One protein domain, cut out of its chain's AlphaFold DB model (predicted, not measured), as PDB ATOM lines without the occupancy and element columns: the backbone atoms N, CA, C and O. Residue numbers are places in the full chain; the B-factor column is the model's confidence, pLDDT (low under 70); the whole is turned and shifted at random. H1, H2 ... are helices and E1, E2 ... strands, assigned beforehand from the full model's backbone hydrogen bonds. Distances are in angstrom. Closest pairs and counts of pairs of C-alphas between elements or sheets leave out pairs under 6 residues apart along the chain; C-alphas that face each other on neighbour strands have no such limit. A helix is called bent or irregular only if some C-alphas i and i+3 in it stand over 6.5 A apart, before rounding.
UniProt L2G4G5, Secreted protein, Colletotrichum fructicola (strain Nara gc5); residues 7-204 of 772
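Overview. This is residues 7 to 204 of the 772 residues of the protein "Secreted protein" of Colletotrichum fructicola (strain Nara gc5) (UniProt L2G4G5). A curled, strongly twisted sheet of four strands, E5, E2, E3 and E7, makes one side of the body; short H4 packs on it, and the long helix H5 lies beyond H4, with H3 crossing H5 steeply. From the end of the body near the last residue of E5, a long, thin arm with H1, H2 and E6 reaches away and makes the length of the whole; its residues 97 to 102 and 117 to 127 stick out, while E1 and E4 form a separate two-stranded sheet. The printed part has 198 residues, with five named helices and seven named strands in the order E1 E2 E3 E4 E5 H1 H2 E6 H3 H4 E7 H5; the class is mixed, helices and strands, with under half of the residues in named elements. The large sheet runs E5, E2, E3, E7 and is mixed, the small one antiparallel. The whole is elongated, 70 by 37 by 36 A, and only just loose, close to compact, with a radius of gyration of the C-alphas of 20.2 A.

Along the chain. Start in the large sheet at C-alpha 35, (21.858, -24.979, -33.460), where E2, residues 35 to 44, begins its 26.2 A. E5, residues 85 to 93, covers 27.0 A, and E3, residues 54 to 62, covers 21.8 A and bends by 70 degrees at residue 58. E7 is short, residues 176 to 178. The small sheet holds E1, residues 7 to 9, and E4, residues 73 to 76. In the arm look for H1, residues 98 to 106, which is neither bent nor irregular, but only just, with C-alphas 103 and 106 6.0 A apart. Then come H2, residues 110 to 119 and 14.5 A long, and E6, residues 122 to 125. H3 is residues 140 to 148, 11.7 A, and H4 residues 156 to 159. Find C-alpha 183 at (26.599, 1.750, -18.252); from there H5, residues 183 to 204, runs 31.6 A to C-alpha 204 at (23.007, -9.699, -47.453).

Arrangement. Look first at E5 and E2, antiparallel at 160 degrees, with N 40 and O 89 2.8 A apart. E2 and E3 form an antiparallel hairpin, with N 41 and O 61 2.8 A apart. The pairing of E3 is staggered: residues 57 to 62 pair with E2 and residues 54 to 56 with E7, parallel, where N 55 and O 176 are 2.9 A apart. H4 is on this sheet at a height over the sheet of 5.0 A, over none of its strands. H5 touches H4 with residues 186 to 193 alone, the closest C-alphas being those of Phe 158 and Ile 186, 6.0 A. H5 touches H3 with residues 192 to 197 alone; the closest C-alphas, of Phe 144 and Thr 196, are 5.8 A apart, at a steep tilt of 67 degrees, only just short of about perpendicular, opposite ways. E1 and E4 are antiparallel, with N 74 and O 8 2.8 A apart. H1 and H2 are apart, and E6 pairs with no named strand. Every O i to N i+4 pair is within hydrogen-bond range in H1, H2, H3 and H5; H4 is too short for such a pair.

Size, cuts and confidence. The two C-alphas farthest apart are those of Asp 81 and Arg 118, 70.3 A. The printed part has no cut. The long links are E1 to E2, E6 to H3 and H4 to E7. The mean pLDDT of the printed part is 81.6; look for values under 70 at residues 15 to 33, 47 to 53, 93 to 97 and 180 to 181.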
ATOM      1  N   ASN A   7      21.165 -29.755 -12.983       82.38
ATOM      2  CA  ASN A   7      21.025 -30.810 -13.979       82.38
ATOM      3  C   ASN A   7      19.646 -30.667 -14.635       82.38
ATOM      4  O   ASN A   7      18.623 -30.867 -13.977       82.38
ATOM      5  N   GLY A   8      19.618 -30.285 -15.909       83.25
ATOM      6  CA  GLY A   8      18.380 -30.055 -16.652       83.25
ATOM      7  C   GLY A   8      18.634 -29.895 -18.147       83.25
ATOM      8  O   GLY A   8      19.759 -29.628 -18.560       83.25
ATOM      9  N   SER A   9      17.600 -30.080 -18.969       85.50
ATOM     10  CA  SER A   9      17.684 -29.889 -20.424       85.50
ATOM     11  C   SER A   9      17.205 -28.488 -20.809       85.50
ATOM     12  O   SER A   9      16.217 -28.002 -20.255       85.50
ATOM     13  N   LEU A  10      17.906 -27.830 -21.737       86.00
ATOM     14  CA  LEU A  10      17.483 -26.536 -22.274       86.00
ATOM     15  C   LEU A  10      16.279 -26.726 -23.206       86.00
ATOM     16  O   LEU A  10      16.338 -27.577 -24.101       86.00
ATOM     17  N   PRO A  11      15.217 -25.913 -23.065       82.56
ATOM     18  CA  PRO A  11      14.097 -25.963 -23.992       82.56
ATOM     19  C   PRO A  11      14.534 -25.578 -25.416       82.56
ATOM     20  O   PRO A  11      15.584 -24.965 -25.642       82.56
ATOM     21  N   LEU A  12      13.711 -25.943 -26.399       77.44
ATOM     22  CA  LEU A  12      13.786 -25.316 -27.717       77.44
ATOM     23  C   LEU A  12      13.360 -23.853 -27.570       77.44
ATOM     24  O   LEU A  12      12.395 -23.565 -26.864       77.44
ATOM     25  N   SER A  13      14.077 -22.932 -28.218       72.94
ATOM     26  CA  SER A  13      13.626 -21.541 -28.274       72.94
ATOM     27  C   SER A  13      12.334 -21.478 -29.082       72.94
ATOM     28  O   SER A  13      12.237 -22.126 -30.118       72.94
ATOM     29  N   THR A  14      11.360 -20.701 -28.645       70.31
ATOM     30  CA  THR A  14      10.182 -20.380 -29.455       70.31
ATOM     31  C   THR A  14      10.220 -18.896 -29.756       70.31
ATOM     32  O   THR A  14      10.688 -18.114 -28.918       70.31
ATOM     33  N   GLN A  15       9.726 -18.496 -30.925       65.12
ATOM     34  CA  GLN A  15       9.484 -17.074 -31.162       65.12
ATOM     35  C   GLN A  15       8.545 -16.519 -30.074       65.12
ATOM     36  O   GLN A  15       7.643 -17.240 -29.622       65.12
ATOM     37  N   PRO A  16       8.766 -15.284 -29.584       64.75
ATOM     38  CA  PRO A  16       7.830 -14.661 -28.664       64.75
ATOM     39  C   PRO A  16       6.456 -14.551 -29.340       64.75
ATOM     40  O   PRO A  16       6.361 -14.345 -30.548       64.75
ATOM     41  N   ALA A  17       5.380 -14.708 -28.566       62.53
ATOM     42  CA  ALA A  17       4.040 -14.453 -29.081       62.53
ATOM     43  C   ALA A  17       3.957 -12.981 -29.506       62.53
ATOM     44  O   ALA A  17       4.210 -12.116 -28.670       62.53
ATOM     45  N   SER A  18       3.641 -12.711 -30.776       58.22
ATOM     46  CA  SER A  18       3.548 -11.343 -31.295       58.22
ATOM     47  C   SER A  18       2.297 -10.659 -30.739       58.22
ATOM     48  O   SER A  18       1.188 -11.054 -31.081       58.22
ATOM     49  N   PRO A  19       2.407  -9.644 -29.871       53.38
ATOM     50  CA  PRO A  19       1.222  -9.020 -29.294       53.38
ATOM     51  C   PRO A  19       0.527  -8.040 -30.257       53.38
ATOM     52  O   PRO A  19      -0.599  -7.636 -29.974       53.38
ATOM     53  N   SER A  20       1.167  -7.639 -31.365       53.91
ATOM     54  CA  SER A  20       0.768  -6.459 -32.153       53.91
ATOM     55  C   SER A  20       0.540  -6.685 -33.654       53.91
ATOM     56  O   SER A  20      -0.075  -5.827 -34.280       53.91
ATOM     57  N   LEU A  21       0.978  -7.805 -34.244       53.94
ATOM     58  CA  LEU A  21       1.097  -7.923 -35.712       53.94
ATOM     59  C   LEU A  21       0.110  -8.883 -36.396       53.94
ATOM     60  O   LEU A  21       0.069  -8.965 -37.621       53.94
ATOM     61  N   HIS A  22      -0.743  -9.573 -35.633       52.25
ATOM     62  CA  HIS A  22      -1.619 -10.642 -36.140       52.25
ATOM     63  C   HIS A  22      -2.676 -10.227 -37.184       52.25
ATOM     64  O   HIS A  22      -3.343 -11.100 -37.736       52.25
ATOM     65  N   LEU A  23      -2.871  -8.928 -37.438       51.75
ATOM     66  CA  LEU A  23      -3.871  -8.426 -38.388       51.75
ATOM     67  C   LEU A  23      -3.316  -8.164 -39.796       51.75
ATOM     68  O   LEU A  23      -4.108  -8.103 -40.734       51.75
ATOM     69  N   PHE A  24      -1.995  -8.020 -39.955       55.12
ATOM     70  CA  PHE A  24      -1.377  -7.736 -41.258       55.12
ATOM     71  C   PHE A  24      -0.111  -8.554 -41.556       55.12
ATOM     72  O   PHE A  24       0.246  -8.681 -42.723       55.12
ATOM     73  N   MET A  25       0.512  -9.188 -40.554       58.94
ATOM     74  CA  MET A  25       1.680 -10.053 -40.745       58.94
ATOM     75  C   MET A  25       1.385 -11.510 -40.398       58.94
ATOM     76  O   MET A  25       0.671 -11.821 -39.440       58.94
ATOM     77  N   HIS A  26       1.982 -12.424 -41.162       59.31
ATOM     78  CA  HIS A  26       1.963 -13.845 -40.838       59.31
ATOM     79  C   HIS A  26       3.032 -14.163 -39.775       59.31
ATOM     80  O   HIS A  26       4.087 -13.525 -39.753       59.31
ATOM     81  N   PRO A  27       2.800 -15.140 -38.878       58.34
ATOM     82  CA  PRO A  27       3.835 -15.601 -37.958       58.34
ATOM     83  C   PRO A  27       5.052 -16.126 -38.727       58.34
ATOM     84  O   PRO A  27       4.887 -16.842 -39.712       58.34
ATOM     85  N   CYS A  28       6.266 -15.830 -38.253       59.56
ATOM     86  CA  CYS A  28       7.477 -16.438 -38.805       59.56
ATOM     87  C   CYS A  28       7.393 -17.969 -38.720       59.56
ATOM     88  O   CYS A  28       7.228 -18.533 -37.635       59.56
ATOM     89  N   GLU A  29       7.546 -18.647 -39.853       62.06
ATOM     90  CA  GLU A  29       7.567 -20.107 -39.901       62.06
ATOM     91  C   GLU A  29       8.925 -20.648 -39.417       62.06
ATOM     92  O   GLU A  29       9.998 -20.247 -39.877       62.06
ATOM     93  N   GLU A  30       8.901 -21.572 -38.451       62.44
ATOM     94  CA  GLU A  30      10.122 -22.167 -37.904       62.44
ATOM     95  C   GLU A  30      10.638 -23.308 -38.791       62.44
ATOM     96  O   GLU A  30      10.267 -24.471 -38.628       62.44
ATOM     97  N   PHE A  31      11.569 -22.992 -39.689       58.34
ATOM     98  CA  PHE A  31      12.243 -23.991 -40.519       58.34
ATOM     99  C   PHE A  31      13.561 -24.505 -39.898       58.34
ATOM    100  O   PHE A  31      14.235 -23.815 -39.122       58.34
ATOM    101  N   SER A  32      13.953 -25.732 -40.262       65.88
ATOM    102  CA  SER A  32      15.225 -26.395 -39.893       65.88
ATOM    103  C   SER A  32      15.365 -26.791 -38.407       65.88
ATOM    104  O   SER A  32      14.400 -26.770 -37.648       65.88
ATOM    105  N   GLN A  33      16.549 -27.241 -37.975       68.81
ATOM    106  CA  GLN A  33      16.866 -27.555 -36.573       68.81
ATOM    107  C   GLN A  33      17.582 -26.365 -35.911       68.81
ATOM    108  O   GLN A  33      18.383 -25.690 -36.553       68.81
ATOM    109  N   GLN A  34      17.332 -26.115 -34.621       75.38
ATOM    110  CA  GLN A  34      18.053 -25.091 -33.854       75.38
ATOM    111  C   GLN A  34      19.468 -25.543 -33.491       75.38
ATOM    112  O   GLN A  34      19.623 -26.545 -32.781       75.38
ATOM    113  N   ASN A  35      20.474 -24.753 -33.868       76.25
ATOM    114  CA  ASN A  35      21.858 -24.979 -33.460       76.25
ATOM    115  C   ASN A  35      22.248 -24.077 -32.279       76.25
ATOM    116  O   ASN A  35      22.194 -22.852 -32.386       76.25
ATOM    117  N   LEU A  36      22.629 -24.680 -31.151       81.00
ATOM    118  CA  LEU A  36      22.983 -23.971 -29.920       81.00
ATOM    119  C   LEU A  36      24.341 -23.268 -30.071       81.00
ATOM    120  O   LEU A  36      25.358 -23.925 -30.301       81.00
ATOM    121  N   SER A  37      24.339 -21.941 -29.933       79.06
ATOM    122  CA  SER A  37      25.513 -21.072 -30.092       79.06
ATOM    123  C   SER A  37      26.178 -20.760 -28.751       79.06
ATOM    124  O   SER A  37      27.366 -21.016 -28.597       79.06
ATOM    125  N   PHE A  38      25.399 -20.278 -27.775       84.44
ATOM    126  CA  PHE A  38      25.885 -19.903 -26.443       84.44
ATOM    127  C   PHE A  38      24.951 -20.407 -25.357       84.44
ATOM    128  O   PHE A  38      23.732 -20.424 -25.538       84.44
ATOM    129  N   VAL A  39      25.527 -20.763 -24.212       86.50
ATOM    130  CA  VAL A  39      24.798 -20.962 -22.962       86.50
ATOM    131  C   VAL A  39      25.513 -20.195 -21.868       86.50
ATOM    132  O   VAL A  39      26.660 -20.487 -21.546       86.50
ATOM    133  N   LEU A  40      24.828 -19.213 -21.299       89.31
ATOM    134  CA  LEU A  40      25.366 -18.337 -20.272       89.31
ATOM    135  C   LEU A  40      24.688 -18.615 -18.941       89.31
ATOM    136  O   LEU A  40      23.465 -18.714 -18.871       89.31
ATOM    137  N   ALA A  41      25.477 -18.669 -17.876       88.69
ATOM    138  CA  ALA A  41      24.990 -18.514 -16.521       88.69
ATOM    139  C   ALA A  41      25.162 -17.055 -16.093       88.69
ATOM    140  O   ALA A  41      26.271 -16.523 -16.072       88.69
ATOM    141  N   VAL A  42      24.055 -16.411 -15.748       87.25
ATOM    142  CA  VAL A  42      23.993 -14.984 -15.445       87.25
ATOM    143  C   VAL A  42      23.513 -14.784 -14.013       87.25
ATOM    144  O   VAL A  42      22.422 -15.218 -13.648       87.25
ATOM    145  N   GLU A  43      24.323 -14.127 -13.197       87.75
ATOM    146  CA  GLU A  43      23.999 -13.784 -11.817       87.75
ATOM    147  C   GLU A  43      22.981 -12.640 -11.783       87.75
ATOM    148  O   GLU A  43      23.201 -11.595 -12.388       87.75
ATOM    149  N   GLN A  44      21.877 -12.810 -11.063       85.06
ATOM    150  CA  GLN A  44      20.861 -11.778 -10.873       85.06
ATOM    151  C   GLN A  44      21.055 -11.104  -9.513       85.06
ATOM    152  O   GLN A  44      20.967 -11.758  -8.474       85.06
ATOM    153  N   THR A  45      21.264  -9.792  -9.508       81.88
ATOM    154  CA  THR A  45      21.453  -9.003  -8.284       81.88
ATOM    155  C   THR A  45      20.153  -8.315  -7.859       81.88
ATOM    156  O   THR A  45      19.259  -8.045  -8.667       81.88
ATOM    157  N   THR A  46      19.997  -8.053  -6.560       70.06
ATOM    158  CA  THR A  46      18.827  -7.346  -6.022       70.06
ATOM    159  C   THR A  46      18.857  -5.864  -6.411       70.06
ATOM    160  O   THR A  46      19.858  -5.170  -6.244       70.06
ATOM    161  N   ALA A  47      17.747  -5.360  -6.958       59.81
ATOM    162  CA  ALA A  47      17.610  -3.957  -7.348       59.81
ATOM    163  C   ALA A  47      17.268  -3.063  -6.147       59.81
ATOM    164  O   ALA A  47      16.398  -3.412  -5.353       59.81
ATOM    165  N   SER A  48      17.891  -1.883  -6.061       53.69
ATOM    166  CA  SER A  48      17.513  -0.833  -5.104       53.69
ATOM    167  C   SER A  48      16.482   0.164  -5.649       53.69
ATOM    168  O   SER A  48      15.908   0.868  -4.833       53.69
ATOM    169  N   ASN A  49      16.219   0.222  -6.967       53.59
ATOM    170  CA  ASN A  49      15.200   1.078  -7.614       53.59
ATOM    171  C   ASN A  49      15.055   0.757  -9.126       53.59
ATOM    172  O   ASN A  49      15.463   1.551  -9.968       53.59
ATOM    173  N   ALA A  50      14.513  -0.402  -9.506       52.06
ATOM    174  CA  ALA A  50      14.271  -0.730 -10.921       52.06
ATOM    175  C   ALA A  50      12.764  -0.805 -11.222       52.06
ATOM    176  O   ALA A  50      11.977  -1.152 -10.338       52.06
ATOM    177  N   SER A  51      12.358  -0.472 -12.456       59.91
ATOM    178  CA  SER A  51      10.988  -0.718 -12.932       59.91
ATOM    179  C   SER A  51      10.645  -2.211 -12.812       59.91
ATOM    180  O   SER A  51      11.534  -3.057 -12.727       59.91
ATOM    181  N   SER A  52       9.359  -2.566 -12.864       62.69
ATOM    182  CA  SER A  52       8.923  -3.970 -12.791       62.69
ATOM    183  C   SER A  52       9.441  -4.866 -13.929       62.69
ATOM    184  O   SER A  52       9.239  -6.074 -13.868       62.69
ATOM    185  N   THR A  53      10.069  -4.300 -14.965       68.75
ATOM    186  CA  THR A  53      10.530  -5.001 -16.177       68.75
ATOM    187  C   THR A  53      12.056  -5.034 -16.335       68.75
ATOM    188  O   THR A  53      12.554  -5.592 -17.310       68.75
ATOM    189  N   ALA A  54      12.819  -4.442 -15.412       73.25
ATOM    190  CA  ALA A  54      14.281  -4.407 -15.483       73.25
ATOM    191  C   ALA A  54      14.922  -5.380 -14.481       73.25
ATOM    192  O   ALA A  54      14.612  -5.370 -13.287       73.25
ATOM    193  N   VAL A  55      15.854  -6.202 -14.966       77.50
ATOM    194  CA  VAL A  55      16.589  -7.196 -14.176       77.50
ATOM    195  C   VAL A  55      18.056  -6.782 -14.085       77.50
ATOM    196  O   VAL A  55      18.741  -6.656 -15.099       77.50
ATOM    197  N   ASN A  56      18.561  -6.585 -12.865       80.19
ATOM    198  CA  ASN A  56      19.972  -6.267 -12.657       80.19
ATOM    199  C   ASN A  56      20.829  -7.528 -12.713       80.19
ATOM    200  O   ASN A  56      20.533  -8.524 -12.044       80.19
ATOM    201  N   LEU A  57      21.899  -7.458 -13.499       81.62
ATOM    202  CA  LEU A  57      22.845  -8.545 -13.679       81.62
ATOM    203  C   LEU A  57      24.187  -8.237 -13.008       81.62
ATOM    204  O   LEU A  57      24.689  -7.114 -13.063       81.62
ATOM    205  N   GLY A  58      24.747  -9.265 -12.373       82.19
ATOM    206  CA  GLY A  58      26.102  -9.311 -11.834       82.19
ATOM    207  C   GLY A  58      27.045 -10.017 -12.808       82.19
ATOM    208  O   GLY A  58      27.232  -9.579 -13.942       82.19
ATOM    209  N   ARG A  59      27.656 -11.125 -12.375       85.19
ATOM    210  CA  ARG A  59      28.573 -11.914 -13.209       85.19
ATOM    211  C   ARG A  59      27.860 -12.624 -14.365       85.19
ATOM    212  O   ARG A  59      26.807 -13.227 -14.182       85.19
ATOM    213  N   VAL A  60      28.502 -12.628 -15.532       84.94
ATOM    214  CA  VAL A  60      28.125 -13.429 -16.708       84.94
ATOM    215  C   VAL A  60      29.216 -14.471 -16.935       84.94
ATOM    216  O   VAL A  60      30.386 -14.117 -17.058       84.94
ATOM    217  N   ILE A  61      28.845 -15.752 -16.961       87.56
ATOM    218  CA  ILE A  61      29.765 -16.879 -17.145       87.56
ATOM    219  C   ILE A  61      29.314 -17.680 -18.364       87.56
ATOM    220  O   ILE A  61      28.185 -18.165 -18.402       87.56
ATOM    221  N   ASP A  62      30.201 -17.852 -19.341       88.00
ATOM    222  CA  ASP A  62      29.970 -18.771 -20.456       88.00
ATOM    223  C   ASP A  62      30.114 -20.223 -19.976       88.00
ATOM    224  O   ASP A  62      31.172 -20.646 -19.505       88.00
ATOM    225  N   ILE A  63      29.022 -20.981 -20.076       90.62
ATOM    226  CA  ILE A  63      28.926 -22.393 -19.699       90.62
ATOM    227  C   ILE A  63      28.615 -23.278 -20.910       90.62
ATOM    228  O   ILE A  63      28.188 -24.419 -20.751       90.62
ATOM    229  N   THR A  64      28.832 -22.783 -22.131       87.62
ATOM    230  CA  THR A  64      28.536 -23.502 -23.381       87.62
ATOM    231  C   THR A  64      29.230 -24.865 -23.431       87.62
ATOM    232  O   THR A  64      28.644 -25.848 -23.882       87.62
ATOM    233  N   ALA A  65      30.456 -24.959 -22.905       87.69
ATOM    234  CA  ALA A  65      31.207 -26.214 -22.812       87.69
ATOM    235  C   ALA A  65      30.610 -27.229 -21.813       87.69
ATOM    236  O   ALA A  65      30.923 -28.415 -21.883       87.69
ATOM    237  N   SER A  66      29.747 -26.783 -20.898       88.44
ATOM    238  CA  SER A  66      29.046 -27.616 -19.911       88.44
ATOM    239  C   SER A  66      27.718 -28.182 -20.432       88.44
ATOM    240  O   SER A  66      26.955 -28.758 -19.651       88.44
ATOM    241  N   VAL A  67      27.428 -28.013 -21.729       89.06
ATOM    242  CA  VAL A  67      26.182 -28.460 -22.359       89.06
ATOM    243  C   VAL A  67      26.434 -29.533 -23.410       89.06
ATOM    244  O   VAL A  67      27.185 -29.344 -24.367       89.06
ATOM    245  N   GLU A  68      25.743 -30.660 -23.273       87.88
ATOM    246  CA  GLU A  68      25.720 -31.699 -24.297       87.88
ATOM    247  C   GLU A  68      24.809 -31.254 -25.451       87.88
ATOM    248  O   GLU A  68      23.587 -31.255 -25.339       87.88
ATOM    249  N   LYS A  69      25.397 -30.840 -26.582       79.50
ATOM    250  CA  LYS A  69      24.667 -30.182 -27.686       79.50
ATOM    251  C   LYS A  69      23.532 -31.019 -28.299       79.50
ATOM    252  O   LYS A  69      22.533 -30.447 -28.727       79.50
ATOM    253  N   SER A  70      23.673 -32.345 -28.350       79.31
ATOM    254  CA  SER A  70      22.675 -33.256 -28.934       79.31
ATOM    255  C   SER A  70      21.444 -33.441 -28.044       79.31
ATOM    256  O   SER A  70      20.327 -33.505 -28.551       79.31
ATOM    257  N   THR A  71      21.639 -33.512 -26.726       85.00
ATOM    258  CA  THR A  71      20.579 -33.742 -25.724       85.00
ATOM    259  C   THR A  71      20.111 -32.449 -25.051       85.00
ATOM    260  O   THR A  71      19.111 -32.442 -24.328       85.00
ATOM    261  N   ARG A  72      20.848 -31.352 -25.275       87.69
ATOM    262  CA  ARG A  72      20.709 -30.047 -24.616       87.69
ATOM    263  C   ARG A  72      20.821 -30.114 -23.093       87.69
ATOM    264  O   ARG A  72      20.329 -29.224 -22.405       87.69
ATOM    265  N   LEU A  73      21.444 -31.163 -22.559       89.94
ATOM    266  CA  LEU A  73      21.614 -31.351 -21.125       89.94
ATOM    267  C   LEU A  73      22.707 -30.419 -20.593       89.94
ATOM    268  O   LEU A  73      23.828 -30.431 -21.095       89.94
ATOM    269  N   VAL A  74      22.386 -29.637 -19.565       89.19
ATOM    270  CA  VAL A  74      23.315 -28.746 -18.861       89.19
ATOM    271  C   VAL A  74      23.695 -29.384 -17.534       89.19
ATOM    272  O   VAL A  74      22.822 -29.721 -16.730       89.19
ATOM    273  N   LEU A  75      24.999 -29.488 -17.288       87.56
ATOM    274  CA  LEU A  75      25.573 -29.916 -16.014       87.56
ATOM    275  C   LEU A  75      26.516 -28.825 -15.508       87.56
ATOM    276  O   LEU A  75      27.668 -28.746 -15.930       87.56
ATOM    277  N   TRP A  76      26.027 -27.962 -14.618       89.62
ATOM    278  CA  TRP A  76      26.787 -26.800 -14.148       89.62
ATOM    279  C   TRP A  76      26.494 -26.455 -12.684       89.62
ATOM    280  O   TRP A  76      25.360 -26.584 -12.230       89.62
ATOM    281  N   THR A  77      27.502 -25.982 -11.945       86.88
ATOM    282  CA  THR A  77      27.371 -25.589 -10.531       86.88
ATOM    283  C   THR A  77      27.682 -24.097 -10.370       86.88
ATOM    284  O   THR A  77      28.780 -23.681 -10.746       86.88
ATOM    285  N   PRO A  78      26.770 -23.294  -9.787       85.50
ATOM    286  CA  PRO A  78      27.033 -21.889  -9.504       85.50
ATOM    287  C   PRO A  78      28.200 -21.688  -8.526       85.50
ATOM    288  O   PRO A  78      28.315 -22.475  -7.580       85.50
ATOM    289  N   PRO A  79      29.009 -20.621  -8.688       86.44
ATOM    290  CA  PRO A  79      30.079 -20.274  -7.756       86.44
ATOM    291  C   PRO A  79      29.601 -20.204  -6.297       86.44
ATOM    292  O   PRO A  79      28.572 -19.596  -6.001       86.44
ATOM    293  N   GLU A  80      30.357 -20.815  -5.380       81.69
ATOM    294  CA  GLU A  80      30.018 -20.872  -3.944       81.69
ATOM    295  C   GLU A  80      30.085 -19.504  -3.246       81.69
ATOM    296  O   GLU A  80      29.485 -19.311  -2.192       81.69
ATOM    297  N   ASP A  81      30.797 -18.547  -3.843       82.44
ATOM    298  CA  ASP A  81      30.943 -17.175  -3.355       82.44
ATOM    299  C   ASP A  81      29.729 -16.277  -3.671       82.44
ATOM    300  O   ASP A  81      29.633 -15.164  -3.159       82.44
ATOM    301  N   SER A  82      28.787 -16.748  -4.497       77.75
ATOM    302  CA  SER A  82      27.549 -16.039  -4.826       77.75
ATOM    303  C   SER A  82      26.440 -16.385  -3.839       77.75
ATOM    304  O   SER A  82      26.159 -17.558  -3.628       77.75
ATOM    305  N   GLN A  83      25.719 -15.396  -3.305       77.75
ATOM    306  CA  GLN A  83      24.424 -15.635  -2.635       77.75
ATOM    307  C   GLN A  83      23.216 -15.314  -3.528       77.75
ATOM    308  O   GLN A  83      22.070 -15.391  -3.085       77.75
ATOM    309  N   ASN A  84      23.467 -14.972  -4.790       82.38
ATOM    310  CA  ASN A  84      22.465 -14.514  -5.740       82.38
ATOM    311  C   ASN A  84      21.806 -15.677  -6.497       82.38
ATOM    312  O   ASN A  84      22.317 -16.803  -6.554       82.38
ATOM    313  N   THR A  85      20.651 -15.408  -7.105       84.06
ATOM    314  CA  THR A  85      20.031 -16.336  -8.057       84.06
ATOM    315  C   THR A  85      20.753 -16.264  -9.400       84.06
ATOM    316  O   THR A  85      21.243 -15.213  -9.792       84.06
ATOM    317  N   TRP A  86      20.819 -17.387 -10.115       85.31
ATOM    318  CA  TRP A  86      21.449 -17.470 -11.434       85.31
ATOM    319  C   TRP A  86      20.404 -17.852 -12.478       85.31
ATOM    320  O   TRP A  86      19.591 -18.747 -12.238       85.31
ATOM    321  N   ARG A  87      20.431 -17.180 -13.627       86.44
ATOM    322  CA  ARG A  87      19.618 -17.487 -14.805       86.44
ATOM    323  C   ARG A  87      20.484 -18.169 -15.854       86.44
ATOM    324  O   ARG A  87      21.615 -17.748 -16.075       86.44
ATOM    325  N   ILE A  88      19.950 -19.201 -16.503       86.06
ATOM    326  CA  ILE A  88      20.597 -19.823 -17.660       86.06
ATOM    327  C   ILE A  88      19.960 -19.251 -18.923       86.06
ATOM    328  O   ILE A  88      18.755 -19.396 -19.121       86.06
ATOM    329  N   MET A  89      20.762 -18.599 -19.756       84.50
ATOM    330  CA  MET A  89      20.347 -18.038 -21.041       84.50
ATOM    331  C   MET A  89      20.957 -18.867 -22.165       84.50
ATOM    332  O   MET A  89      22.151 -19.143 -22.140       84.50
ATOM    333  N   ALA A  90      20.148 -19.272 -23.141       83.88
ATOM    334  CA  ALA A  90      20.590 -20.071 -24.278       83.88
ATOM    335  C   ALA A  90      20.288 -19.339 -25.589       83.88
ATOM    336  O   ALA A  90      19.154 -18.924 -25.816       83.88
ATOM    337  N   CYS A  91      21.289 -19.220 -26.461       77.56
ATOM    338  CA  CYS A  91      21.171 -18.586 -27.773       77.56
ATOM    339  C   CYS A  91      21.346 -19.640 -28.870       77.56
ATOM    340  O   CYS A  91      22.281 -20.440 -28.813       77.56
ATOM    341  N   ALA A  92      20.467 -19.642 -29.875       73.06
ATOM    342  CA  ALA A  92      20.505 -20.592 -30.983       73.06
ATOM    343  C   ALA A  92      20.234 -19.911 -32.333       73.06
ATOM    344  O   ALA A  92      19.530 -18.909 -32.387       73.06
ATOM    345  N   ALA A  93      20.769 -20.486 -33.414       65.44
ATOM    346  CA  ALA A  93      20.615 -19.992 -34.785       65.44
ATOM    347  C   ALA A  93      19.936 -21.029 -35.702       65.44
ATOM    348  O   ALA A  93      20.002 -22.238 -35.449       65.44
ATOM    349  N   ARG A  94      19.311 -20.546 -36.784       63.06
ATOM    350  CA  ARG A  94      18.711 -21.315 -37.894       63.06
ATOM    351  C   ARG A  94      19.074 -20.623 -39.223       63.06
ATOM    352  O   ARG A  94      19.382 -19.436 -39.209       63.06
ATOM    353  N   ALA A  95      19.041 -21.338 -40.351       55.12
ATOM    354  CA  ALA A  95      19.296 -20.763 -41.679       55.12
ATOM    355  C   ALA A  95      18.320 -21.302 -42.743       55.12
ATOM    356  O   ALA A  95      17.968 -22.486 -42.717       55.12
ATOM    357  N   LYS A  96      17.938 -20.432 -43.687       59.03
ATOM    358  CA  LYS A  96      17.282 -20.722 -44.975       59.03
ATOM    359  C   LYS A  96      17.766 -19.680 -45.993       59.03
ATOM    360  O   LYS A  96      18.032 -18.546 -45.606       59.03
ATOM    361  N   LYS A  97      17.876 -20.049 -47.272       69.12
ATOM    362  CA  LYS A  97      18.164 -19.104 -48.360       69.12
ATOM    363  C   LYS A  97      16.866 -18.684 -49.054       69.12
ATOM    364  O   LYS A  97      16.031 -19.528 -49.381       69.12
ATOM    365  N   LEU A  98      16.676 -17.373 -49.204       78.00
ATOM    366  CA  LEU A  98      15.528 -16.756 -49.878       78.00
ATOM    367  C   LEU A  98      15.620 -16.925 -51.399       78.00
ATOM    368  O   LEU A  98      14.647 -17.308 -52.036       78.00
ATOM    369  N   THR A  99      16.805 -16.687 -51.958       82.12
ATOM    370  CA  THR A  99      17.087 -16.740 -53.400       82.12
ATOM    371  C   THR A  99      16.809 -18.115 -53.996       82.12
ATOM    372  O   THR A  99      16.150 -18.211 -55.024       82.12
ATOM    373  N   ASP A 100      17.222 -19.173 -53.292       81.94
ATOM    374  CA  ASP A 100      17.030 -20.556 -53.734       81.94
ATOM    375  C   ASP A 100      15.531 -20.877 -53.873       81.94
ATOM    376  O   ASP A 100      15.137 -21.511 -54.837       81.94
ATOM    377  N   PHE A 101      14.671 -20.354 -52.988       83.19
ATOM    378  CA  PHE A 101      13.216 -20.533 -53.100       83.19
ATOM    379  C   PHE A 101      12.642 -19.855 -54.349       83.19
ATOM    380  O   PHE A 101      11.822 -20.435 -55.052       83.19
ATOM    381  N   PHE A 102      13.081 -18.635 -54.669       86.62
ATOM    382  CA  PHE A 102      12.640 -17.999 -55.910       86.62
ATOM    383  C   PHE A 102      13.067 -18.807 -57.136       86.62
ATOM    384  O   PHE A 102      12.269 -18.986 -58.048       86.62
ATOM    385  N   ASP A 103      14.291 -19.323 -57.152       85.25
ATOM    386  CA  ASP A 103      14.817 -20.067 -58.297       85.25
ATOM    387  C   ASP A 103      14.219 -21.470 -58.443       85.25
ATOM    388  O   ASP A 103      14.015 -21.944 -59.562       85.25
ATOM    389  N   GLU A 104      13.953 -22.133 -57.320       85.38
ATOM    390  CA  GLU A 104      13.496 -23.521 -57.265       85.38
ATOM    391  C   GLU A 104      11.976 -23.665 -57.225       85.38
ATOM    392  O   GLU A 104      11.504 -24.769 -57.478       85.38
ATOM    393  N   ASP A 105      11.219 -22.597 -56.938       85.69
ATOM    394  CA  ASP A 105       9.759 -22.672 -56.792       85.69
ATOM    395  C   ASP A 105       8.979 -21.597 -57.577       85.69
ATOM    396  O   ASP A 105       7.814 -21.827 -57.906       85.69
ATOM    397  N   ILE A 106       9.575 -20.436 -57.893       85.81
ATOM    398  CA  ILE A 106       8.854 -19.294 -58.504       85.81
ATOM    399  C   ILE A 106       9.283 -19.016 -59.952       85.81
ATOM    400  O   ILE A 106       8.434 -18.784 -60.808       85.81
ATOM    401  N   ILE A 107      10.585 -19.033 -60.244       85.94
ATOM    402  CA  ILE A 107      11.187 -18.674 -61.542       85.94
ATOM    403  C   ILE A 107      11.817 -19.929 -62.165       85.94
ATOM    404  O   ILE A 107      13.005 -19.986 -62.495       85.94
ATOM    405  N   LEU A 108      10.995 -20.970 -62.269       83.00
ATOM    406  CA  LEU A 108      11.411 -22.323 -62.628       83.00
ATOM    407  C   LEU A 108      11.933 -22.410 -64.061       83.00
ATOM    408  O   LEU A 108      13.000 -22.975 -64.324       83.00
ATOM    409  N   GLU A 109      11.156 -21.877 -65.001       87.31
ATOM    410  CA  GLU A 109      11.349 -22.136 -66.418       87.31
ATOM    411  C   GLU A 109      12.302 -21.117 -67.055       87.31
ATOM    412  O   GLU A 109      12.323 -19.929 -66.728       87.31
ATOM    413  N   ASP A 110      13.095 -21.564 -68.033       87.62
ATOM    414  CA  ASP A 110      13.987 -20.671 -68.785       87.62
ATOM    415  C   ASP A 110      13.219 -19.586 -69.559       87.62
ATOM    416  O   ASP A 110      13.788 -18.547 -69.905       87.62
ATOM    417  N   GLU A 111      11.944 -19.826 -69.875       91.38
ATOM    418  CA  GLU A 111      11.067 -18.830 -70.488       91.38
ATOM    419  C   GLU A 111      10.679 -17.733 -69.490       91.38
ATOM    420  O   GLU A 111      10.826 -16.556 -69.827       91.38
ATOM    421  N   ASP A 112      10.322 -18.088 -68.252       88.06
ATOM    422  CA  ASP A 112      10.021 -17.125 -67.184       88.06
ATOM    423  C   ASP A 112      11.217 -16.220 -66.901       88.06
ATOM    424  O   ASP A 112      11.069 -15.004 -66.821       88.06
ATOM    425  N   LYS A 113      12.430 -16.785 -66.855       85.06
ATOM    426  CA  LYS A 113      13.672 -16.010 -66.687       85.06
ATOM    427  C   LYS A 113      13.867 -14.990 -67.808       85.06
ATOM    428  O   LYS A 113      14.233 -13.846 -67.552       85.06
ATOM    429  N   LYS A 114      13.604 -15.379 -69.062       89.75
ATOM    430  CA  LYS A 114      13.713 -14.477 -70.224       89.75
ATOM    431  C   LYS A 114      12.630 -13.406 -70.220       89.75
ATOM    432  O   LYS A 114      12.909 -12.272 -70.605       89.75
ATOM    433  N   LEU A 115      11.407 -13.759 -69.829       90.81
ATOM    434  CA  LEU A 115      10.311 -12.806 -69.692       90.81
ATOM    435  C   LEU A 115      10.621 -11.806 -68.582       90.81
ATOM    436  O   LEU A 115      10.544 -10.604 -68.830       90.81
ATOM    437  N   LEU A 116      11.062 -12.286 -67.420       90.31
ATOM    438  CA  LEU A 116      11.458 -11.467 -66.283       90.31
ATOM    439  C   LEU A 116      12.582 -10.497 -66.656       90.31
ATOM    440  O   LEU A 116      12.426  -9.301 -66.450       90.31
ATOM    441  N   ALA A 117      13.646 -10.967 -67.312       88.88
ATOM    442  CA  ALA A 117      14.726 -10.103 -67.794       88.88
ATOM    443  C   ALA A 117      14.272  -9.083 -68.860       88.88
ATOM    444  O   ALA A 117      14.921  -8.062 -69.073       88.88
ATOM    445  N   ARG A 118      13.176  -9.364 -69.581       91.88
ATOM    446  CA  ARG A 118      12.644  -8.483 -70.630       91.88
ATOM    447  C   ARG A 118      11.719  -7.396 -70.085       91.88
ATOM    448  O   ARG A 118      11.691  -6.311 -70.664       91.88
ATOM    449  N   VAL A 119      10.903  -7.703 -69.076       93.38
ATOM    450  CA  VAL A 119       9.837  -6.802 -68.590       93.38
ATOM    451  C   VAL A 119      10.068  -6.298 -67.171       93.38
ATOM    452  O   VAL A 119       9.544  -5.248 -66.809       93.38
ATOM    453  N   GLY A 120      10.828  -7.039 -66.369       92.12
ATOM    454  CA  GLY A 120      11.197  -6.659 -65.019       92.12
ATOM    455  C   GLY A 120      12.299  -5.608 -65.032       92.12
ATOM    456  O   GLY A 120      13.188  -5.618 -65.883       92.12
ATOM    457  N   LYS A 121      12.230  -4.692 -64.068       93.00
ATOM    458  CA  LYS A 121      13.271  -3.685 -63.841       93.00
ATOM    459  C   LYS A 121      13.981  -3.915 -62.515       93.00
ATOM    460  O   LYS A 121      15.205  -3.902 -62.502       93.00
ATOM    461  N   TYR A 122      13.228  -4.159 -61.444       94.81
ATOM    462  CA  TYR A 122      13.766  -4.359 -60.103       94.81
ATOM    463  C   TYR A 122      13.291  -5.686 -59.507       94.81
ATOM    464  O   TYR A 122      12.107  -6.009 -59.594       94.81
ATOM    465  N   ALA A 123      14.198  -6.422 -58.865       93.44
ATOM    466  CA  ALA A 123      13.834  -7.220 -57.704       93.44
ATOM    467  C   ALA A 123      13.648  -6.243 -56.536       93.44
ATOM    468  O   ALA A 123      14.521  -5.403 -56.306       93.44
ATOM    469  N   TRP A 124      12.507  -6.313 -55.854       94.69
ATOM    470  CA  TRP A 124      12.109  -5.325 -54.856       94.69
ATOM    471  C   TRP A 124      11.862  -5.979 -53.494       94.69
ATOM    472  O   TRP A 124      11.238  -7.039 -53.426       94.69
ATOM    473  N   GLU A 125      12.374  -5.362 -52.430       93.88
ATOM    474  CA  GLU A 125      12.184  -5.779 -51.039       93.88
ATOM    475  C   GLU A 125      11.578  -4.631 -50.217       93.88
ATOM    476  O   GLU A 125      12.146  -3.540 -50.135       93.88
ATOM    477  N   ASP A 126      10.432  -4.916 -49.608       93.31
ATOM    478  CA  ASP A 126       9.686  -4.018 -48.722       93.31
ATOM    479  C   ASP A 126      10.446  -3.723 -47.414       93.31
ATOM    480  O   ASP A 126      11.494  -4.317 -47.128       93.31
ATOM    481  N   SER A 127       9.917  -2.834 -46.576       91.62
ATOM    482  CA  SER A 127      10.496  -2.593 -45.258       91.62
ATOM    483  C   SER A 127      10.499  -3.858 -44.404       91.62
ATOM    484  O   SER A 127       9.601  -4.699 -44.421       91.62
ATOM    485  N   MET A 128      11.562  -4.011 -43.615       88.50
ATOM    486  CA  MET A 128      11.725  -5.190 -42.774       88.50
ATOM    487  C   MET A 128      10.912  -5.070 -41.484       88.50
ATOM    488  O   MET A 128      11.267  -4.303 -40.587       88.50
ATOM    489  N   GLU A 129       9.862  -5.882 -41.371       83.62
ATOM    490  CA  GLU A 129       8.932  -5.889 -40.229       83.62
ATOM    491  C   GLU A 129       9.003  -7.166 -39.367       83.62
ATOM    492  O   GLU A 129       8.070  -7.530 -38.656       83.62
ATOM    493  N   MET A 130      10.117  -7.902 -39.419       78.38
ATOM    494  CA  MET A 130      10.216  -9.198 -38.740       78.38
ATOM    495  C   MET A 130      10.359  -9.069 -37.215       78.38
ATOM    496  O   MET A 130      11.299  -8.453 -36.708       78.38
ATOM    497  N   ASP A 131       9.485  -9.758 -36.477       75.19
ATOM    498  CA  ASP A 131       9.613  -9.947 -35.032       75.19
ATOM    499  C   ASP A 131      10.808 -10.858 -34.699       75.19
ATOM    500  O   ASP A 131      10.905 -11.999 -35.157       75.19
ATOM    501  N   THR A 132      11.712 -10.378 -33.843       76.38
ATOM    502  CA  THR A 132      12.840 -11.175 -33.349       76.38
ATOM    503  C   THR A 132      13.237 -10.783 -31.935       76.38
ATOM    504  O   THR A 132      13.193  -9.617 -31.563       76.38
ATOM    505  N   ALA A 133      13.680 -11.749 -31.130       77.12
ATOM    506  CA  ALA A 133      14.262 -11.443 -29.828       77.12
ATOM    507  C   ALA A 133      15.638 -10.764 -29.933       77.12
ATOM    508  O   ALA A 133      15.980  -9.926 -29.102       77.12
ATOM    509  N   LEU A 134      16.431 -11.157 -30.932       85.25
ATOM    510  CA  LEU A 134      17.746 -10.604 -31.232       85.25
ATOM    511  C   LEU A 134      18.138 -11.022 -32.653       85.25
ATOM    512  O   LEU A 134      18.017 -12.195 -33.012       85.25
ATOM    513  N   TRP A 135      18.645 -10.094 -33.458       87.12
ATOM    514  CA  TRP A 135      19.133 -10.415 -34.799       87.12
ATOM    515  C   TRP A 135      20.428 -11.224 -34.718       87.12
ATOM    516  O   TRP A 135      21.387 -10.820 -34.054       87.12
ATOM    517  N   TRP A 136      20.461 -12.391 -35.363       85.06
ATOM    518  CA  TRP A 136      21.575 -13.323 -35.226       85.06
ATOM    519  C   TRP A 136      21.721 -14.242 -36.443       85.06
ATOM    520  O   TRP A 136      20.735 -14.658 -37.043       85.06
ATOM    521  N   THR A 137      22.960 -14.620 -36.761       80.25
ATOM    522  CA  THR A 137      23.306 -15.650 -37.758       80.25
ATOM    523  C   THR A 137      24.330 -16.626 -37.171       80.25
ATOM    524  O   THR A 137      24.976 -16.339 -36.164       80.25
ATOM    525  N   HIS A 138      24.477 -17.803 -37.780       78.81
ATOM    526  CA  HIS A 138      25.350 -18.873 -37.291       78.81
ATOM    527  C   HIS A 138      26.808 -18.423 -37.065       78.81
ATOM    528  O   HIS A 138      27.436 -18.842 -36.098       78.81
ATOM    529  N   ASP A 139      27.343 -17.564 -37.931       83.44
ATOM    530  CA  ASP A 139      28.715 -17.039 -37.906       83.44
ATOM    531  C   ASP A 139      28.847 -15.675 -37.199       83.44
ATOM    532  O   ASP A 139      29.916 -15.059 -37.231       83.44
ATOM    533  N   PHE A 140      27.786 -15.190 -36.539       90.25
ATOM    534  CA  PHE A 140      27.757 -13.832 -35.992       90.25
ATOM    535  C   PHE A 140      28.808 -13.616 -34.901       90.25
ATOM    536  O   PHE A 140      29.526 -12.623 -34.931       90.25
ATOM    537  N   ALA A 141      28.943 -14.541 -33.949       90.81
ATOM    538  CA  ALA A 141      29.908 -14.373 -32.862       90.81
ATOM    539  C   ALA A 141      31.365 -14.430 -33.330       90.81
ATOM    540  O   ALA A 141      32.206 -13.710 -32.794       90.81
ATOM    541  N   ASP A 142      31.666 -15.253 -34.332       90.94
ATOM    542  CA  ASP A 142      33.004 -15.298 -34.917       90.94
ATOM    543  C   ASP A 142      33.290 -14.019 -35.710       90.94
ATOM    544  O   ASP A 142      34.383 -13.459 -35.594       90.94
ATOM    545  N   SER A 143      32.291 -13.502 -36.433       92.31
ATOM    546  CA  SER A 143      32.366 -12.202 -37.108       92.31
ATOM    547  C   SER A 143      32.588 -11.068 -36.108       92.31
ATOM    548  O   SER A 143      33.504 -10.271 -36.290       92.31
ATOM    549  N   PHE A 144      31.834 -11.050 -35.007       95.50
ATOM    550  CA  PHE A 144      31.990 -10.085 -33.923       95.50
ATOM    551  C   PHE A 144      33.395 -10.140 -33.328       95.50
ATOM    552  O   PHE A 144      34.077  -9.124 -33.256       95.50
ATOM    553  N   ARG A 145      33.866 -11.334 -32.947       94.62
ATOM    554  CA  ARG A 145      35.193 -11.509 -32.344       94.62
ATOM    555  C   ARG A 145      36.304 -11.061 -33.289       94.62
ATOM    556  O   ARG A 145      37.261 -10.436 -32.846       94.62
ATOM    557  N   THR A 146      36.159 -11.360 -34.577       94.62
ATOM    558  CA  THR A 146      37.119 -10.966 -35.616       94.62
ATOM    559  C   THR A 146      37.137  -9.454 -35.826       94.62
ATOM    560  O   THR A 146      38.213  -8.881 -35.958       94.62
ATOM    561  N   GLN A 147      35.968  -8.807 -35.840       93.56
ATOM    562  CA  GLN A 147      35.847  -7.372 -36.111       93.56
ATOM    563  C   GLN A 147      36.147  -6.497 -34.887       93.56
ATOM    564  O   GLN A 147      36.739  -5.442 -35.048       93.56
ATOM    565  N   ARG A 148      35.744  -6.921 -33.680       93.56
ATOM    566  CA  ARG A 148      35.802  -6.116 -32.441       93.56
ATOM    567  C   ARG A 148      36.923  -6.527 -31.491       93.56
ATOM    568  O   ARG A 148      37.226  -5.817 -30.539       93.56
ATOM    569  N   GLY A 149      37.527  -7.696 -31.706       92.75
ATOM    570  CA  GLY A 149      38.667  -8.176 -30.920       92.75
ATOM    571  C   GLY A 149      38.326  -8.763 -29.545       92.75
ATOM    572  O   GLY A 149      39.240  -9.028 -28.764       92.75
ATOM    573  N   TYR A 150      37.047  -8.993 -29.226       92.69
ATOM    574  CA  TYR A 150      36.621  -9.628 -27.972       92.69
ATOM    575  C   TYR A 150      35.363 -10.494 -28.146       92.69
ATOM    576  O   TYR A 150      34.717 -10.466 -29.189       92.69
ATOM    577  N   ASP A 151      35.037 -11.314 -27.143       91.06
ATOM    578  CA  ASP A 151      33.900 -12.236 -27.218       91.06
ATOM    579  C   ASP A 151      32.561 -11.547 -26.906       91.06
ATOM    580  O   ASP A 151      32.404 -10.904 -25.866       91.06
ATOM    581  N   ILE A 152      31.573 -11.726 -27.783       91.31
ATOM    582  CA  ILE A 152      30.217 -11.190 -27.614       91.31
ATOM    583  C   ILE A 152      29.456 -11.821 -26.440       91.31
ATOM    584  O   ILE A 152      28.493 -11.227 -25.957       91.31
ATOM    585  N   ALA A 153      29.871 -12.990 -25.940       87.25
ATOM    586  CA  ALA A 153      29.189 -13.704 -24.861       87.25
ATOM    587  C   ALA A 153      28.903 -12.818 -23.633       87.25
ATOM    588  O   ALA A 153      27.823 -12.890 -23.050       87.25
ATOM    589  N   THR A 154      29.825 -11.920 -23.271       82.69
ATOM    590  CA  THR A 154      29.642 -10.997 -22.136       82.69
ATOM    591  C   THR A 154      28.638  -9.878 -22.409       82.69
ATOM    592  O   THR A 154      28.149  -9.257 -21.470       82.69
ATOM    593  N   CYS A 155      28.346  -9.603 -23.680       89.25
ATOM    594  CA  CYS A 155      27.392  -8.589 -24.109       89.25
ATOM    595  C   CYS A 155      25.969  -9.133 -24.253       89.25
ATOM    596  O   CYS A 155      25.036  -8.364 -24.053       89.25
ATOM    597  N   LEU A 156      25.797 -10.425 -24.569       88.56
ATOM    598  CA  LEU A 156      24.508 -11.030 -24.943       88.56
ATOM    599  C   LEU A 156      23.318 -10.629 -24.051       88.56
ATOM    600  O   LEU A 156      22.287 -10.260 -24.614       88.56
ATOM    601  N   PRO A 157      23.418 -10.624 -22.703       85.50
ATOM    602  CA  PRO A 157      22.283 -10.217 -21.879       85.50
ATOM    603  C   PRO A 157      21.857  -8.760 -22.120       85.50
ATOM    604  O   PRO A 157      20.669  -8.465 -22.150       85.50
ATOM    605  N   PHE A 158      22.809  -7.856 -22.359       87.56
ATOM    606  CA  PHE A 158      22.562  -6.424 -22.573       87.56
ATOM    607  C   PHE A 158      22.051  -6.086 -23.981       87.56
ATOM    608  O   PHE A 158      21.724  -4.931 -24.251       87.56
ATOM    609  N   LEU A 159      22.007  -7.070 -24.885       90.75
ATOM    610  CA  LEU A 159      21.474  -6.893 -26.236       90.75
ATOM    611  C   LEU A 159      19.961  -7.137 -26.302       90.75
ATOM    612  O   LEU A 159      19.324  -6.711 -27.263       90.75
ATOM    613  N   ILE A 160      19.377  -7.798 -25.295       87.06
ATOM    614  CA  ILE A 160      17.926  -7.985 -25.189       87.06
ATOM    615  C   ILE A 160      17.314  -6.695 -24.643       87.06
ATOM    616  O   ILE A 160      17.152  -6.497 -23.438       87.06
ATOM    617  N   GLN A 161      17.017  -5.789 -25.567       87.25
ATOM    618  CA  GLN A 161      16.416  -4.493 -25.293       87.25
ATOM    619  C   GLN A 161      15.528  -4.060 -26.456       87.25
ATOM    620  O   GLN A 161      15.618  -4.596 -27.563       87.25
ATOM    621  N   ARG A 162      14.675  -3.069 -26.197       88.12
ATOM    622  CA  ARG A 162      13.691  -2.578 -27.162       88.12
ATOM    623  C   ARG A 162      14.364  -2.059 -28.428       88.12
ATOM    624  O   ARG A 162      13.914  -2.344 -29.523       88.12
ATOM    625  N   GLU A 163      15.486  -1.371 -28.291       91.00
ATOM    626  CA  GLU A 163      16.219  -0.739 -29.385       91.00
ATOM    627  C   GLU A 163      16.894  -1.752 -30.324       91.00
ATOM    628  O   GLU A 163      17.416  -1.349 -31.350       91.00
ATOM    629  N   ASN A 164      16.918  -3.048 -29.996       91.50
ATOM    630  CA  ASN A 164      17.357  -4.108 -30.916       91.50
ATOM    631  C   ASN A 164      16.178  -4.879 -31.542       91.50
ATOM    632  O   ASN A 164      16.397  -5.818 -32.307       91.50
ATOM    633  N   TYR A 165      14.944  -4.477 -31.227       86.75
ATOM    634  CA  TYR A 165      13.704  -5.019 -31.774       86.75
ATOM    635  C   TYR A 165      13.256  -4.262 -33.029       86.75
ATOM    636  O   TYR A 165      13.688  -3.130 -33.261       86.75
ATOM    637  N   TRP A 166      12.333  -4.855 -33.795       84.75
ATOM    638  CA  TRP A 166      11.652  -4.178 -34.904       84.75
ATOM    639  C   TRP A 166      11.079  -2.818 -34.475       84.75
ATOM    640  O   TRP A 166      10.330  -2.728 -33.493       84.75
ATOM    641  N   ALA A 167      11.481  -1.763 -35.196       81.94
ATOM    642  CA  ALA A 167      11.062  -0.372 -34.996       81.94
ATOM    643  C   ALA A 167      11.110   0.110 -33.527       81.94
ATOM    644  O   ALA A 167      10.380   1.020 -33.129       81.94
ATOM    645  N   ALA A 168      11.943  -0.535 -32.703       86.19
ATOM    646  CA  ALA A 168      11.985  -0.366 -31.260       86.19
ATOM    647  C   ALA A 168      10.597  -0.351 -30.581       86.19
ATOM    648  O   ALA A 168      10.377   0.413 -29.642       86.19
ATOM    649  N   GLN A 169       9.638  -1.164 -31.037       79.25
ATOM    650  CA  GLN A 169       8.268  -1.112 -30.504       79.25
ATOM    651  C   GLN A 169       8.092  -1.915 -29.214       79.25
ATOM    652  O   GLN A 169       7.449  -1.456 -28.268       79.25
ATOM    653  N   ASN A 170       8.683  -3.108 -29.150       79.69
ATOM    654  CA  ASN A 170       8.443  -4.063 -28.075       79.69
ATOM    655  C   ASN A 170       9.737  -4.470 -27.375       79.69
ATOM    656  O   ASN A 170      10.827  -4.409 -27.935       79.69
ATOM    657  N   LEU A 171       9.599  -4.894 -26.121       83.12
ATOM    658  CA  LEU A 171      10.681  -5.521 -25.375       83.12
ATOM    659  C   LEU A 171      10.518  -7.045 -25.473       83.12
ATOM    660  O   LEU A 171       9.515  -7.559 -24.961       83.12
ATOM    661  N   PRO A 172      11.461  -7.774 -26.100       76.75
ATOM    662  CA  PRO A 172      11.410  -9.230 -26.151       76.75
ATOM    663  C   PRO A 172      11.228  -9.838 -24.763       76.75
ATOM    664  O   PRO A 172      11.887  -9.435 -23.809       76.75
ATOM    665  N   TYR A 173      10.315 -10.803 -24.648       76.56
ATOM    666  CA  TYR A 173      10.030 -11.526 -23.400       76.56
ATOM    667  C   TYR A 173       9.564 -10.657 -22.210       76.56
ATOM    668  O   TYR A 173       9.409 -11.171 -21.106       76.56
ATOM    669  N   GLY A 174       9.284  -9.364 -22.423       79.62
ATOM    670  CA  GLY A 174       8.763  -8.453 -21.400       79.62
ATOM    671  C   GLY A 174       9.781  -7.984 -20.354       79.62
ATOM    672  O   GLY A 174       9.388  -7.297 -19.409       79.62
ATOM    673  N   GLU A 175      11.069  -8.307 -20.510       78.62
ATOM    674  CA  GLU A 175      12.129  -7.914 -19.576       78.62
ATOM    675  C   GLU A 175      13.416  -7.454 -20.281       78.62
ATOM    676  O   GLU A 175      13.713  -7.861 -21.399       78.62
ATOM    677  N   SER A 176      14.163  -6.565 -19.622       80.75
ATOM    678  CA  SER A 176      15.451  -6.021 -20.086       80.75
ATOM    679  C   SER A 176      16.508  -6.174 -18.999       80.75
ATOM    680  O   SER A 176      16.179  -6.287 -17.814       80.75
ATOM    681  N   PHE A 177      17.778  -6.149 -19.393       80.38
ATOM    682  CA  PHE A 177      18.889  -6.413 -18.487       80.38
ATOM    683  C   PHE A 177      19.809  -5.204 -18.338       80.38
ATOM    684  O   PHE A 177      20.269  -4.635 -19.323       80.38
ATOM    685  N   LEU A 178      20.105  -4.839 -17.089       77.69
ATOM    686  CA  LEU A 178      20.957  -3.701 -16.739       77.69
ATOM    687  C   LEU A 178      22.180  -4.155 -15.934       77.69
ATOM    688  O   LEU A 178      22.169  -5.203 -15.287       77.69
ATOM    689  N   SER A 179      23.225  -3.329 -15.935       74.56
ATOM    690  CA  SER A 179      24.404  -3.466 -15.077       74.56
ATOM    691  C   SER A 179      24.525  -2.216 -14.207       74.56
ATOM    692  O   SER A 179      24.625  -1.114 -14.738       74.56
ATOM    693  N   GLN A 180      24.514  -2.373 -12.878       65.38
ATOM    694  CA  GLN A 180      24.545  -1.235 -11.940       65.38
ATOM    695  C   GLN A 180      25.864  -0.447 -11.993       65.38
ATOM    696  O   GLN A 180      25.861   0.760 -11.767       65.38
ATOM    697  N   ASP A 181      26.967  -1.114 -12.339       66.81
ATOM    698  CA  ASP A 181      28.315  -0.552 -12.222       66.81
ATOM    699  C   ASP A 181      28.953  -0.193 -13.578       66.81
ATOM    700  O   ASP A 181      30.087   0.284 -13.610       66.81
ATOM    701  N   ASN A 182      28.280  -0.443 -14.716       71.06
ATOM    702  CA  ASN A 182      28.945  -0.356 -16.023       71.06
ATOM    703  C   ASN A 182      28.044   0.041 -17.210       71.06
ATOM    704  O   ASN A 182      27.979  -0.657 -18.222       71.06
ATOM    705  N   ASN A 183      27.393   1.206 -17.135       73.06
ATOM    706  CA  ASN A 183      26.599   1.750 -18.252       73.06
ATOM    707  C   ASN A 183      27.415   1.930 -19.549       73.06
ATOM    708  O   ASN A 183      26.898   1.709 -20.643       73.06
ATOM    709  N   ASN A 184      28.707   2.254 -19.437       79.75
ATOM    710  CA  ASN A 184      29.594   2.387 -20.597       79.75
ATOM    711  C   ASN A 184      29.803   1.049 -21.325       79.75
ATOM    712  O   ASN A 184      29.919   1.030 -22.549       79.75
ATOM    713  N   LEU A 185      29.827  -0.075 -20.597       81.94
ATOM    714  CA  LEU A 185      29.868  -1.409 -21.202       81.94
ATOM    715  C   LEU A 185      28.580  -1.715 -21.967       81.94
ATOM    716  O   LEU A 185      28.669  -2.253 -23.062       81.94
ATOM    717  N   ILE A 186      27.411  -1.360 -21.426       85.06
ATOM    718  CA  ILE A 186      26.116  -1.605 -22.083       85.06
ATOM    719  C   ILE A 186      26.034  -0.854 -23.414       85.06
ATOM    720  O   ILE A 186      25.695  -1.462 -24.431       85.06
ATOM    721  N   SER A 187      26.380   0.440 -23.418       87.25
ATOM    722  CA  SER A 187      26.400   1.245 -24.648       87.25
ATOM    723  C   SER A 187      27.363   0.646 -25.665       87.25
ATOM    724  O   SER A 187      26.950   0.328 -26.774       87.25
ATOM    725  N   ARG A 188      28.615   0.383 -25.262       89.06
ATOM    726  CA  ARG A 188      29.633  -0.185 -26.154       89.06
ATOM    727  C   ARG A 188      29.223  -1.544 -26.721       89.06
ATOM    728  O   ARG A 188      29.367  -1.770 -27.912       89.06
ATOM    729  N   CYS A 189      28.682  -2.436 -25.889       92.12
ATOM    730  CA  CYS A 189      28.188  -3.738 -26.331       92.12
ATOM    731  C   CYS A 189      27.122  -3.611 -27.423       92.12
ATOM    732  O   CYS A 189      27.135  -4.392 -28.371       92.12
ATOM    733  N   ASN A 190      26.211  -2.646 -27.292       94.12
ATOM    734  CA  ASN A 190      25.177  -2.414 -28.292       94.12
ATOM    735  C   ASN A 190      25.731  -1.769 -29.560       94.12
ATOM    736  O   ASN A 190      25.383  -2.218 -30.648       94.12
ATOM    737  N   ASP A 191      26.624  -0.790 -29.434       95.00
ATOM    738  CA  ASP A 191      27.264  -0.155 -30.584       95.00
ATOM    739  C   ASP A 191      28.086  -1.176 -31.398       95.00
ATOM    740  O   ASP A 191      27.888  -1.320 -32.605       95.00
ATOM    741  N   ASP A 192      28.930  -1.977 -30.740       96.00
ATOM    742  CA  ASP A 192      29.744  -3.016 -31.386       96.00
ATOM    743  C   ASP A 192      28.884  -4.139 -31.993       96.00
ATOM    744  O   ASP A 192      29.204  -4.682 -33.060       96.00
ATOM    745  N   TYR A 193      27.771  -4.492 -31.337       96.75
ATOM    746  CA  TYR A 193      26.805  -5.456 -31.866       96.75
ATOM    747  C   TYR A 193      26.154  -4.928 -33.144       96.75
ATOM    748  O   TYR A 193      26.160  -5.629 -34.155       96.75
ATOM    749  N   ARG A 194      25.653  -3.688 -33.132       96.44
ATOM    750  CA  ARG A 194      24.986  -3.072 -34.287       96.44
ATOM    751  C   ARG A 194      25.942  -2.829 -35.441       96.44
ATOM    752  O   ARG A 194      25.564  -3.092 -36.571       96.44
ATOM    753  N   LEU A 195      27.194  -2.445 -35.184       96.25
ATOM    754  CA  LEU A 195      28.216  -2.354 -36.231       96.25
ATOM    755  C   LEU A 195      28.514  -3.725 -36.867       96.25
ATOM    756  O   LEU A 195      28.715  -3.831 -38.075       96.25
ATOM    757  N   THR A 196      28.534  -4.799 -36.072       96.94
ATOM    758  CA  THR A 196      28.708  -6.169 -36.593       96.94
ATOM    759  C   THR A 196      27.474  -6.629 -37.378       96.94
ATOM    760  O   THR A 196      27.602  -7.268 -38.423       96.94
ATOM    761  N   LEU A 197      26.275  -6.280 -36.905       96.25
ATOM    762  CA  LEU A 197      25.015  -6.568 -37.587       96.25
ATOM    763  C   LEU A 197      24.883  -5.797 -38.901       96.25
ATOM    764  O   LEU A 197      24.494  -6.396 -39.899       96.25
ATOM    765  N   GLN A 198      25.281  -4.524 -38.919       96.31
ATOM    766  CA  GLN A 198      25.364  -3.675 -40.105       96.31
ATOM    767  C   GLN A 198      26.207  -4.362 -41.181       96.31
ATOM    768  O   GLN A 198      25.731  -4.574 -42.289       96.31
ATOM    769  N   HIS A 199      27.404  -4.844 -40.828       94.50
ATOM    770  CA  HIS A 199      28.249  -5.597 -41.759       94.50
ATOM    771  C   HIS A 199      27.550  -6.846 -42.333       94.50
ATOM    772  O   HIS A 199      27.664  -7.141 -43.525       94.50
ATOM    773  N   GLY A 200      26.812  -7.584 -41.498       92.88
ATOM    774  CA  GLY A 200      26.028  -8.742 -41.933       92.88
ATOM    775  C   GLY A 200      24.889  -8.374 -42.890       92.88
ATOM    776  O   GLY A 200      24.712  -9.042 -43.909       92.88
ATOM    777  N   TYR A 201      24.157  -7.299 -42.593       94.12
ATOM    778  CA  TYR A 201      23.085  -6.781 -43.442       94.12
ATOM    779  C   TYR A 201      23.617  -6.311 -44.797       94.12
ATOM    780  O   TYR A 201      23.109  -6.720 -45.831       94.12
ATOM    781  N   GLU A 202      24.713  -5.558 -44.825       93.69
ATOM    782  CA  GLU A 202      25.309  -5.106 -46.084       93.69
ATOM    783  C   GLU A 202      25.806  -6.263 -46.957       93.69
ATOM    784  O   GLU A 202      25.740  -6.197 -48.185       93.69
ATOM    785  N   LYS A 203      26.308  -7.341 -46.340       91.12
ATOM    786  CA  LYS A 203      26.657  -8.572 -47.057       91.12
ATOM    787  C   LYS A 203      25.415  -9.227 -47.667       91.12
ATOM    788  O   LYS A 203      25.487  -9.695 -48.799       91.12
ATOM    789  N   TYR A 204      24.299  -9.245 -46.936       90.69
ATOM    790  CA  TYR A 204      23.007  -9.699 -47.453       90.69
ATOM    791  C   TYR A 204      22.550  -8.839 -48.640       90.69
ATOM    792  O   TYR A 204      22.326  -9.382 -49.717       90.69
TER     793      TYR A 204